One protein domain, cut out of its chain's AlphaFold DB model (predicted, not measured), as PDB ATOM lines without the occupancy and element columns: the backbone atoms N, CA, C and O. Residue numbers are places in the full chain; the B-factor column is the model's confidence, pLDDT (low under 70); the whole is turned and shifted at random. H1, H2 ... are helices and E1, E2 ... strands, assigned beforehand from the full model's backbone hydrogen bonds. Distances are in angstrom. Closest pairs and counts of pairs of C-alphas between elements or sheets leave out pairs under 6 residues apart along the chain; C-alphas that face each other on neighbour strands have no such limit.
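Overview. This is residues 674 to 753 of the 969 residues of the protein "F-box domain-containing protein" of Gymnopilus dilepis (UniProt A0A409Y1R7). A small antiparallel sheet, E2 E1 E3 in order, is the core, with H3 packed along one face and H4 slantwise over the other; H1 and H2 form a corner piece at one end of the long axis, and the loop around residue 730 reaches the other. The printed part has 80 residues, with four named helices and three named strands in the order H1 H2 E1 E2 H3 E3 H4, class mixed. It is only just compact, close to loose, with a radius of gyration of the C-alphas of 13.5 A and spans of 43 by 29 by 17 A.

Along the chain. Find C-alpha 698 at (152.274, 149.149, 112.994), where E1, residues 698 to 701, begins its 10.4 A. Beside it look for E2, 712 to 714, 7.0 A, and E3, 737 to 739, 6.9 A. H3, 715 to 725, spans 16.0 A; H4, 741 to 753, runs 18.4 A to C-alpha 753 at (152.814, 133.944, 104.399). H1, 676 to 679, spans 5.0 A, and H2, 685 to 693, 14.4 A.

Arrangement. In the hairpin E1 and E2, N 699 and O 713 are 2.8 A apart, within hydrogen-bond range; for antiparallel E1 and E3, see N 700 and O 738, 2.8 A. H3, height over the sheet 9.1 A, and H4, 9.6 A, are on opposite faces: three layers, helices on both faces of a sheet. E2, H3, E3 form a split strand-helix-strand unit, E1 between its same-way strands, with a right-handed crossover. The closest C-alphas of H3 and E2 are Gln 713 and Ile 719, 5.6 A; of H4 and E1, Thr 698 and Ser 744, 5.2 A. H2 and H3 touch only at their ends, C-alphas of Asp 693 and Gly 715 closest at 4.1 A. H1 and H2 only just touch, with 3 pairs of C-alphas within 8 A, Met 679 and Lys 691 closest at 6.6 A. Every O i to N i+4 pair is within hydrogen-bond range in H3 and H4; H2 has 2 of 5, beside 5 of 6 O i to N i+3 pairs, and H1 is too short for an i+4 pair.

Size, cuts and confidence. The farthest C-alphas, Ala 681 and Ala 730, are 42.9 A apart. The printed part has no cut; the link H3 to E3 is long. Look for pLDDT under 70 at 680 to 683, 685, 705 to 711 and 724 to 733.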
ATOM      1  N   LEU A 674     149.461 156.606 108.109       88.00
ATOM      2  CA  LEU A 674     149.633 155.427 107.267       88.00
ATOM      3  C   LEU A 674     150.132 155.811 105.865       88.00
ATOM      4  O   LEU A 674     149.675 156.794 105.283       88.00
ATOM      5  N   PRO A 675     151.042 155.019 105.279       86.38
ATOM      6  CA  PRO A 675     151.525 155.248 103.927       86.38
ATOM      7  C   PRO A 675     150.467 154.880 102.871       86.38
ATOM      8  O   PRO A 675     149.673 153.954 103.051       86.38
ATOM      9  N   ASN A 676     150.525 155.545 101.710       82.88
ATOM     10  CA  ASN A 676     149.544 155.409 100.619       82.88
ATOM     11  C   ASN A 676     149.283 153.956 100.172       82.88
ATOM     12  O   ASN A 676     148.164 153.620  99.794       82.88
ATOM     13  N   HIS A 677     150.294 153.082 100.234       81.25
ATOM     14  CA  HIS A 677     150.160 151.685  99.805       81.25
ATOM     15  C   HIS A 677     149.244 150.844 100.712       81.25
ATOM     16  O   HIS A 677     148.646 149.893 100.225       81.25
ATOM     17  N   LEU A 678     149.102 151.193 101.999       81.12
ATOM     18  CA  LEU A 678     148.157 150.535 102.919       81.12
ATOM     19  C   LEU A 678     146.765 151.178 102.881       81.12
ATOM     20  O   LEU A 678     145.768 150.525 103.189       81.12
ATOM     21  N   MET A 679     146.691 152.451 102.489       76.94
ATOM     22  CA  MET A 679     145.439 153.206 102.408       76.94
ATOM     23  C   MET A 679     144.580 152.804 101.202       76.94
ATOM     24  O   MET A 679     143.351 152.817 101.298       76.94
ATOM     25  N   GLY A 680     145.203 152.397 100.089       69.69
ATOM     26  CA  GLY A 680     144.501 152.067  98.844       69.69
ATOM     27  C   GLY A 680     143.721 153.257  98.260       69.69
ATOM     28  O   GLY A 680     143.870 154.392  98.706       69.69
ATOM     29  N   ALA A 681     142.868 153.008  97.263       60.28
ATOM     30  CA  ALA A 681     141.951 154.011  96.707       60.28
ATOM     31  C   ALA A 681     140.707 154.171  97.609       60.28
ATOM     32  O   ALA A 681     139.606 153.773  97.240       60.28
ATOM     33  N   THR A 682     140.888 154.665  98.834       60.59
ATOM     34  CA  THR A 682     139.791 154.883  99.793       60.59
ATOM     35  C   THR A 682     139.110 156.237  99.559       60.59
ATOM     36  O   THR A 682     139.783 157.257  99.425       60.59
ATOM     37  N   SER A 683     137.773 156.253  99.501       56.00
ATOM     38  CA  SER A 683     136.966 157.439  99.160       56.00
ATOM     39  C   SER A 683     136.200 158.059 100.341       56.00
ATOM     40  O   SER A 683     135.732 159.189 100.207       56.00
ATOM     41  N   SER A 684     136.099 157.387 101.500       70.75
ATOM     42  CA  SER A 684     135.399 157.891 102.695       70.75
ATOM     43  C   SER A 684     136.300 157.967 103.939       70.75
ATOM     44  O   SER A 684     137.231 157.178 104.098       70.75
ATOM     45  N   GLY A 685     136.024 158.914 104.846       65.62
ATOM     46  CA  GLY A 685     136.775 159.068 106.102       65.62
ATOM     47  C   GLY A 685     136.606 157.896 107.080       65.62
ATOM     48  O   GLY A 685     137.508 157.625 107.867       65.62
ATOM     49  N   GLU A 686     135.496 157.156 107.011       71.12
ATOM     50  CA  GLU A 686     135.275 155.960 107.838       71.12
ATOM     51  C   GLU A 686     136.143 154.782 107.371       71.12
ATOM     52  O   GLU A 686     136.766 154.113 108.199       71.12
ATOM     53  N   ASP A 687     136.300 154.603 106.054       72.69
ATOM     54  CA  ASP A 687     137.170 153.563 105.493       72.69
ATOM     55  C   ASP A 687     138.645 153.793 105.848       72.69
ATOM     56  O   ASP A 687     139.381 152.839 106.107       72.69
ATOM     57  N   GLN A 688     139.077 155.058 105.912       78.31
ATOM     58  CA  GLN A 688     140.433 155.440 106.321       78.31
ATOM     59  C   GLN A 688     140.717 155.054 107.778       78.31
ATOM     60  O   GLN A 688     141.783 154.525 108.098       78.31
ATOM     61  N   ILE A 689     139.748 155.270 108.666       85.12
ATOM     62  CA  ILE A 689     139.863 154.976 110.096       85.12
ATOM     63  C   ILE A 689     139.984 153.463 110.339       85.12
ATOM     64  O   ILE A 689     140.765 153.041 111.195       85.12
ATOM     65  N   CYS A 690     139.278 152.627 109.572       83.75
ATOM     66  CA  CYS A 690     139.381 151.165 109.662       83.75
ATOM     67  C   CYS A 690     140.780 150.631 109.317       83.75
ATOM     68  O   CYS A 690     141.183 149.594 109.844       83.75
ATOM     69  N   LYS A 691     141.567 151.350 108.502       88.00
ATOM     70  CA  LYS A 691     142.929 150.931 108.126       88.00
ATOM     71  C   LYS A 691     143.914 150.908 109.298       88.00
ATOM     72  O   LYS A 691     144.927 150.219 109.221       88.00
ATOM     73  N   VAL A 692     143.609 151.593 110.403       88.75
ATOM     74  CA  VAL A 692     144.420 151.563 111.637       88.75
ATOM     75  C   VAL A 692     144.430 150.175 112.289       88.75
ATOM     76  O   VAL A 692     145.386 149.842 112.989       88.75
ATOM     77  N   ASP A 693     143.398 149.361 112.048       88.44
ATOM     78  CA  ASP A 693     143.271 148.005 112.596       88.44
ATOM     79  C   ASP A 693     143.928 146.922 111.720       88.44
ATOM     80  O   ASP A 693     143.918 145.746 112.076       88.44
ATOM     81  N   LEU A 694     144.542 147.292 110.588       91.12
ATOM     82  CA  LEU A 694     145.287 146.339 109.764       91.12
ATOM     83  C   LEU A 694     146.463 145.737 110.541       91.12
ATOM     84  O   LEU A 694     147.213 146.445 111.213       91.12
ATOM     85  N   ALA A 695     146.724 144.444 110.349       87.69
ATOM     86  CA  ALA A 695     147.892 143.782 110.932       87.69
ATOM     87  C   ALA A 695     149.219 144.421 110.467       87.69
ATOM     88  O   ALA A 695     150.211 144.412 111.198       87.69
ATOM     89  N   ALA A 696     149.229 145.014 109.267       90.25
ATOM     90  CA  ALA A 696     150.355 145.763 108.715       90.25
ATOM     91  C   ALA A 696     150.467 147.212 109.245       90.25
ATOM     92  O   ALA A 696     151.525 147.832 109.111       90.25
ATOM     93  N   ALA A 697     149.420 147.765 109.866       90.75
ATOM     94  CA  ALA A 697     149.415 149.112 110.437       90.75
ATOM     95  C   ALA A 697     150.128 149.139 111.800       90.75
ATOM     96  O   ALA A 697     149.516 149.094 112.869       90.75
ATOM     97  N   THR A 698     151.462 149.195 111.772       88.12
ATOM     98  CA  THR A 698     152.274 149.149 112.994       88.12
ATOM     99  C   THR A 698     152.781 150.527 113.409       88.12
ATOM    100  O   THR A 698     153.434 151.227 112.633       88.12
ATOM    101  N   PHE A 699     152.561 150.885 114.672       87.69
ATOM    102  CA  PHE A 699     152.933 152.176 115.248       87.69
ATOM    103  C   PHE A 699     153.933 152.005 116.390       87.69
ATOM    104  O   PHE A 699     153.967 150.982 117.069       87.69
ATOM    105  N   SER A 700     154.773 153.007 116.630       84.06
ATOM    106  CA  SER A 700     155.744 153.016 117.726       84.06
ATOM    107  C   SER A 700     155.566 154.240 118.618       84.06
ATOM    108  O   SER A 700     155.588 155.373 118.149       84.06
ATOM    109  N   CYS A 701     155.412 154.015 119.924       83.06
ATOM    110  CA  CYS A 701     155.358 155.073 120.928       83.06
ATOM    111  C   CYS A 701     156.746 155.698 121.126       83.06
ATOM    112  O   CYS A 701     157.695 155.016 121.528       83.06
ATOM    113  N   VAL A 702     156.851 157.014 120.927       78.00
ATOM    114  CA  VAL A 702     158.111 157.772 121.010       78.00
ATOM    115  C   VAL A 702     158.708 157.718 122.421       78.00
ATOM    116  O   VAL A 702     159.917 157.548 122.583       78.00
ATOM    117  N   GLY A 703     157.867 157.802 123.459       70.56
ATOM    118  CA  GLY A 703     158.308 157.766 124.859       70.56
ATOM    119  C   GLY A 703     158.819 156.392 125.306       70.56
ATOM    120  O   GLY A 703     159.744 156.295 126.114       70.56
ATOM    121  N   CYS A 704     158.259 155.319 124.741       70.50
ATOM    122  CA  CYS A 704     158.582 153.940 125.107       70.50
ATOM    123  C   CYS A 704     159.565 153.251 124.150       70.50
ATOM    124  O   CYS A 704     160.024 152.150 124.457       70.50
ATOM    125  N   HIS A 705     159.956 153.899 123.048       61.25
ATOM    126  CA  HIS A 705     160.824 153.332 122.011       61.25
ATOM    127  C   HIS A 705     162.178 152.803 122.538       61.25
ATOM    128  O   HIS A 705     162.767 151.894 121.955       61.25
ATOM    129  N   ARG A 706     162.662 153.313 123.684       55.97
ATOM    130  CA  ARG A 706     163.915 152.865 124.324       55.97
ATOM    131  C   ARG A 706     163.790 151.593 125.177       55.97
ATOM    132  O   ARG A 706     164.822 151.000 125.483       55.97
ATOM    133  N   ARG A 707     162.584 151.160 125.570       56.53
ATOM    134  CA  ARG A 707     162.374 149.916 126.342       56.53
ATOM    135  C   ARG A 707     162.217 148.748 125.364       56.53
ATOM    136  O   ARG A 707     161.313 148.777 124.537       56.53
ATOM    137  N   GLU A 708     163.082 147.742 125.485       50.84
ATOM    138  CA  GLU A 708     163.328 146.671 124.499       50.84
ATOM    139  C   GLU A 708     162.132 145.807 124.086       50.84
ATOM    140  O   GLU A 708     162.297 145.033 123.163       50.84
ATOM    141  N   ASP A 709     160.941 145.972 124.669       51.12
ATOM    142  CA  ASP A 709     159.765 145.199 124.263       51.12
ATOM    143  C   ASP A 709     158.485 146.032 124.043       51.12
ATOM    144  O   ASP A 709     157.520 145.528 123.483       51.12
ATOM    145  N   ARG A 710     158.426 147.302 124.479       54.53
ATOM    146  CA  ARG A 710     157.138 147.946 124.845       54.53
ATOM    147  C   ARG A 710     156.652 149.080 123.944       54.53
ATOM    148  O   ARG A 710     155.594 149.641 124.201       54.53
ATOM    149  N   GLY A 711     157.420 149.445 122.920       64.44
ATOM    150  CA  GLY A 711     157.113 150.603 122.077       64.44
ATOM    151  C   GLY A 711     156.143 150.333 120.922       64.44
ATOM    152  O   GLY A 711     155.429 151.251 120.542       64.44
ATOM    153  N   VAL A 712     156.109 149.114 120.375       77.62
ATOM    154  CA  VAL A 712     155.369 148.783 119.139       77.62
ATOM    155  C   VAL A 712     153.921 148.395 119.450       77.62
ATOM    156  O   VAL A 712     153.700 147.534 120.300       77.62
ATOM    157  N   GLN A 713     152.959 149.014 118.762       83.19
ATOM    158  CA  GLN A 713     151.517 148.766 118.860       83.19
ATOM    159  C   GLN A 713     150.944 148.445 117.473       83.19
ATOM    160  O   GLN A 713     151.339 149.075 116.491       83.19
ATOM    161  N   ILE A 714     150.029 147.479 117.399       83.50
ATOM    162  CA  ILE A 714     149.311 147.088 116.175       83.50
ATOM    163  C   ILE A 714     147.832 147.039 116.524       83.50
ATOM    164  O   ILE A 714     147.482 146.481 117.564       83.50
ATOM    165  N   GLY A 715     147.008 147.661 115.690       83.44
ATOM    166  CA  GLY A 715     145.588 147.813 115.955       83.44
ATOM    167  C   GLY A 715     145.271 148.899 116.981       83.44
ATOM    168  O   GLY A 715     146.050 149.226 117.893       83.44
ATOM    169  N   TRP A 716     144.079 149.472 116.849       84.81
ATOM    170  CA  TRP A 716     143.612 150.561 117.700       84.81
ATOM    171  C   TRP A 716     143.469 150.138 119.166       84.81
ATOM    172  O   TRP A 716     143.785 150.908 120.080       84.81
ATOM    173  N   LYS A 717     143.079 148.880 119.406       78.62
ATOM    174  CA  LYS A 717     142.944 148.320 120.758       78.62
ATOM    175  C   LYS A 717     144.274 148.335 121.514       78.62
ATOM    176  O   LYS A 717     144.324 148.746 122.676       78.62
ATOM    177  N   ALA A 718     145.368 147.924 120.869       76.12
ATOM    178  CA  ALA A 718     146.689 147.905 121.497       76.12
ATOM    179  C   ALA A 718     147.198 149.323 121.796       76.12
ATOM    180  O   ALA A 718     147.728 149.577 122.880       76.12
ATOM    181  N   ILE A 719     146.965 150.263 120.874       79.88
ATOM    182  CA  ILE A 719     147.294 151.684 121.049       79.88
ATOM    183  C   ILE A 719     146.583 152.257 122.283       79.88
ATOM    184  O   ILE A 719     147.238 152.818 123.167       79.88
ATOM    185  N   CYS A 720     145.267 152.057 122.388       78.12
ATOM    186  CA  CYS A 720     144.466 152.521 123.522       78.12
ATOM    187  C   CYS A 720     144.962 151.937 124.854       78.12
ATOM    188  O   CYS A 720     145.156 152.668 125.831       78.12
ATOM    189  N   LEU A 721     145.250 150.632 124.888       72.75
ATOM    190  CA  LEU A 721     145.805 149.958 126.066       72.75
ATOM    191  C   LEU A 721     147.190 150.499 126.458       72.75
ATOM    192  O   LEU A 721     147.472 150.673 127.649       72.75
ATOM    193  N   HIS A 722     148.056 150.790 125.483       75.12
ATOM    194  CA  HIS A 722     149.387 151.339 125.740       75.12
ATOM    195  C   HIS A 722     149.320 152.742 126.346       75.12
ATOM    196  O   HIS A 722     150.007 153.005 127.338       75.12
ATOM    197  N   MET A 723     148.477 153.624 125.793       75.44
ATOM    198  CA  MET A 723     148.299 154.983 126.318       75.44
ATOM    199  C   MET A 723     147.921 154.966 127.810       75.44
ATOM    200  O   MET A 723     148.410 155.799 128.570       75.44
ATOM    201  N   ARG A 724     147.104 153.990 128.234       66.00
ATOM    202  CA  ARG A 724     146.602 153.813 129.612       66.00
ATOM    203  C   ARG A 724     147.613 153.236 130.586       66.00
ATOM    204  O   ARG A 724     147.789 153.771 131.678       66.00
ATOM    205  N   ASN A 725     148.284 152.155 130.208       58.88
ATOM    206  CA  ASN A 725     149.110 151.401 131.151       58.88
ATOM    207  C   ASN A 725     150.448 152.080 131.485       58.88
ATOM    208  O   ASN A 725     151.020 151.801 132.536       58.88
ATOM    209  N   TYR A 726     150.941 152.985 130.633       55.75
ATOM    210  CA  TYR A 726     152.254 153.625 130.803       55.75
ATOM    211  C   TYR A 726     152.189 155.124 131.133       55.75
ATOM    212  O   TYR A 726     153.226 155.779 131.226       55.75
ATOM    213  N   GLY A 727     150.993 155.669 131.377       47.53
ATOM    214  CA  GLY A 727     150.789 157.071 131.760       47.53
ATOM    215  C   GLY A 727     151.251 157.453 133.180       47.53
ATOM    216  O   GLY A 727     151.126 158.614 133.548       47.53
ATOM    217  N   ARG A 728     151.773 156.519 133.995       44.94
ATOM    218  CA  ARG A 728     152.144 156.767 135.412       44.94
ATOM    219  C   ARG A 728     153.635 156.659 135.749       44.94
ATOM    220  O   ARG A 728     153.999 156.849 136.909       44.94
ATOM    221  N   ASP A 729     154.508 156.390 134.782       37.69
ATOM    222  CA  ASP A 729     155.952 156.344 135.034       37.69
ATOM    223  C   ASP A 729     156.551 157.763 134.966       37.69
ATOM    224  O   ASP A 729     156.125 158.593 134.166       37.69
ATOM    225  N   ALA A 730     157.588 158.030 135.768       36.97
ATOM    226  CA  ALA A 730     158.218 159.336 136.031       36.97
ATOM    227  C   ALA A 730     158.813 160.124 134.823       36.97
ATOM    228  O   ALA A 730     159.672 160.979 135.029       36.97
ATOM    229  N   ARG A 731     158.440 159.837 133.563       44.06
ATOM    230  CA  ARG A 731     159.007 160.460 132.344       44.06
ATOM    231  C   ARG A 731     157.997 160.874 131.252       44.06
ATOM    232  O   ARG A 731     158.441 161.273 130.179       44.06
ATOM    233  N   GLY A 732     156.685 160.854 131.511       52.72
ATOM    234  CA  GLY A 732     155.673 161.522 130.666       52.72
ATOM    235  C   GLY A 732     154.686 160.608 129.921       52.72
ATOM    236  O   GLY A 732     154.908 159.409 129.773       52.72
ATOM    237  N   ASN A 733     153.580 161.207 129.460       59.19
ATOM    238  CA  ASN A 733     152.412 160.525 128.888       59.19
ATOM    239  C   ASN A 733     152.728 159.847 127.535       59.19
ATOM    240  O   ASN A 733     153.277 160.479 126.628       59.19
ATOM    241  N   CYS A 734     152.319 158.584 127.357       73.88
ATOM    242  CA  CYS A 734     152.509 157.800 126.125       73.88
ATOM    243  C   CYS A 734     151.498 158.169 125.022       73.88
ATOM    244  O   CYS A 734     150.744 157.324 124.549       73.88
ATOM    245  N   LEU A 735     151.468 159.449 124.636       74.81
ATOM    246  CA  LEU A 735     150.499 160.020 123.686       74.81
ATOM    247  C   LEU A 735     151.086 160.297 122.292       74.81
ATOM    248  O   LEU A 735     150.345 160.640 121.375       74.81
ATOM    249  N   LYS A 736     152.409 160.172 122.127       80.06
ATOM    250  CA  LYS A 736     153.118 160.456 120.868       80.06
ATOM    251  C   LYS A 736     153.531 159.165 120.170       80.06
ATOM    252  O   LYS A 736     154.281 158.374 120.748       80.06
ATOM    253  N   TYR A 737     153.101 159.007 118.922       86.44
ATOM    254  CA  TYR A 737     153.348 157.830 118.092       86.44
ATOM    255  C   TYR A 737     153.885 158.222 116.718       86.44
ATOM    256  O   TYR A 737     153.596 159.309 116.224       86.44
ATOM    257  N   SER A 738     154.645 157.318 116.110       88.00
ATOM    258  CA  SER A 738     155.050 157.379 114.706       88.00
ATOM    259  C   SER A 738     154.728 156.055 114.016       88.00
ATOM    260  O   SER A 738     154.765 155.000 114.659       88.00
ATOM    261  N   PHE A 739     154.440 156.091 112.716       89.06
ATOM    262  CA  PHE A 739     154.368 154.874 111.911       89.06
ATOM    263  C   PHE A 739     155.743 154.185 111.874       89.06
ATOM    264  O   PHE A 739     156.781 154.851 111.943       89.06
ATOM    265  N   ASN A 740     155.759 152.852 111.859       85.75
ATOM    266  CA  ASN A 740     156.991 152.070 111.826       85.75
ATOM    267  C   ASN A 740     157.062 151.254 110.533       85.75
ATOM    268  O   ASN A 740     156.636 150.101 110.500       85.75
ATOM    269  N   ASP A 741     157.660 151.841 109.494       85.19
ATOM    270  CA  ASP A 741     157.756 151.234 108.159       85.19
ATOM    271  C   ASP A 741     158.415 149.850 108.178       85.19
ATOM    272  O   ASP A 741     158.006 148.932 107.472       85.19
ATOM    273  N   LYS A 742     159.434 149.665 109.025       79.81
ATOM    274  CA  LYS A 742     160.207 148.416 109.085       79.81
ATOM    275  C   LYS A 742     159.411 147.280 109.715       79.81
ATOM    276  O   LYS A 742     159.467 146.150 109.234       79.81
ATOM    277  N   VAL A 743     158.704 147.561 110.807       83.00
ATOM    278  CA  VAL A 743     157.839 146.563 111.450       83.00
ATOM    279  C   VAL A 743     156.624 146.286 110.570       83.00
ATOM    280  O   VAL A 743     156.277 145.121 110.406       83.00
ATOM    281  N   SER A 744     156.057 147.318 109.942       88.50
ATOM    282  CA  SER A 744     154.961 147.187 108.981       88.50
ATOM    283  C   SER A 744     155.342 146.252 107.841       88.50
ATOM    284  O   SER A 744     154.616 145.304 107.555       88.50
ATOM    285  N   TYR A 745     156.542 146.423 107.284       87.19
ATOM    286  CA  TYR A 745     157.055 145.548 106.241       87.19
ATOM    287  C   TYR A 745     157.107 144.075 106.681       87.19
ATOM    288  O   TYR A 745     156.581 143.207 105.988       87.19
ATOM    289  N   TYR A 746     157.671 143.770 107.856       86.38
ATOM    290  CA  TYR A 746     157.695 142.392 108.365       86.38
ATOM    291  C   TYR A 746     156.301 141.844 108.675       86.38
ATOM    292  O   TYR A 746     156.053 140.661 108.440       86.38
ATOM    293  N   ALA A 747     155.401 142.679 109.196       89.38
ATOM    294  CA  ALA A 747     154.023 142.293 109.449       89.38
ATOM    295  C   ALA A 747     153.329 141.900 108.138       89.38
ATOM    296  O   ALA A 747     152.772 140.807 108.071       89.38
ATOM    297  N   SER A 748     153.480 142.692 107.072       91.44
ATOM    298  CA  SER A 748     152.969 142.363 105.736       91.44
ATOM    299  C   SER A 748     153.488 141.014 105.234       91.44
ATOM    300  O   SER A 748     152.701 140.194 104.768       91.44
ATOM    301  N   LEU A 749     154.781 140.715 105.406       89.94
ATOM    302  CA  LEU A 749     155.336 139.414 105.005       89.94
ATOM    303  C   LEU A 749     154.743 138.240 105.805       89.94
ATOM    304  O   LEU A 749     154.481 137.178 105.240       89.94
ATOM    305  N   ILE A 750     154.530 138.411 107.113       90.62
ATOM    306  CA  ILE A 750     153.924 137.386 107.980       90.62
ATOM    307  C   ILE A 750     152.450 137.160 107.607       90.62
ATOM    308  O   ILE A 750     152.002 136.010 107.548       90.62
ATOM    309  N   VAL A 751     151.712 138.237 107.327       92.62
ATOM    310  CA  VAL A 751     150.308 138.198 106.891       92.62
ATOM    311  C   VAL A 751     150.189 137.464 105.552       92.62
ATOM    312  O   VAL A 751     149.444 136.486 105.459       92.62
ATOM    313  N   SER A 752     151.006 137.835 104.560       92.31
ATOM    314  CA  SER A 752     151.042 137.161 103.257       92.31
ATOM    315  C   SER A 752     151.430 135.689 103.362       92.31
ATOM    316  O   SER A 752     150.806 134.846 102.723       92.31
ATOM    317  N   LEU A 753     152.418 135.344 104.200       91.88
ATOM    318  CA  LEU A 753     152.814 133.944 104.399       91.88
ATOM    319  C   LEU A 753     151.682 133.111 105.020       91.88
ATOM    320  O   LEU A 753     151.574 131.919 104.742       91.88
TER     321      LEU A 753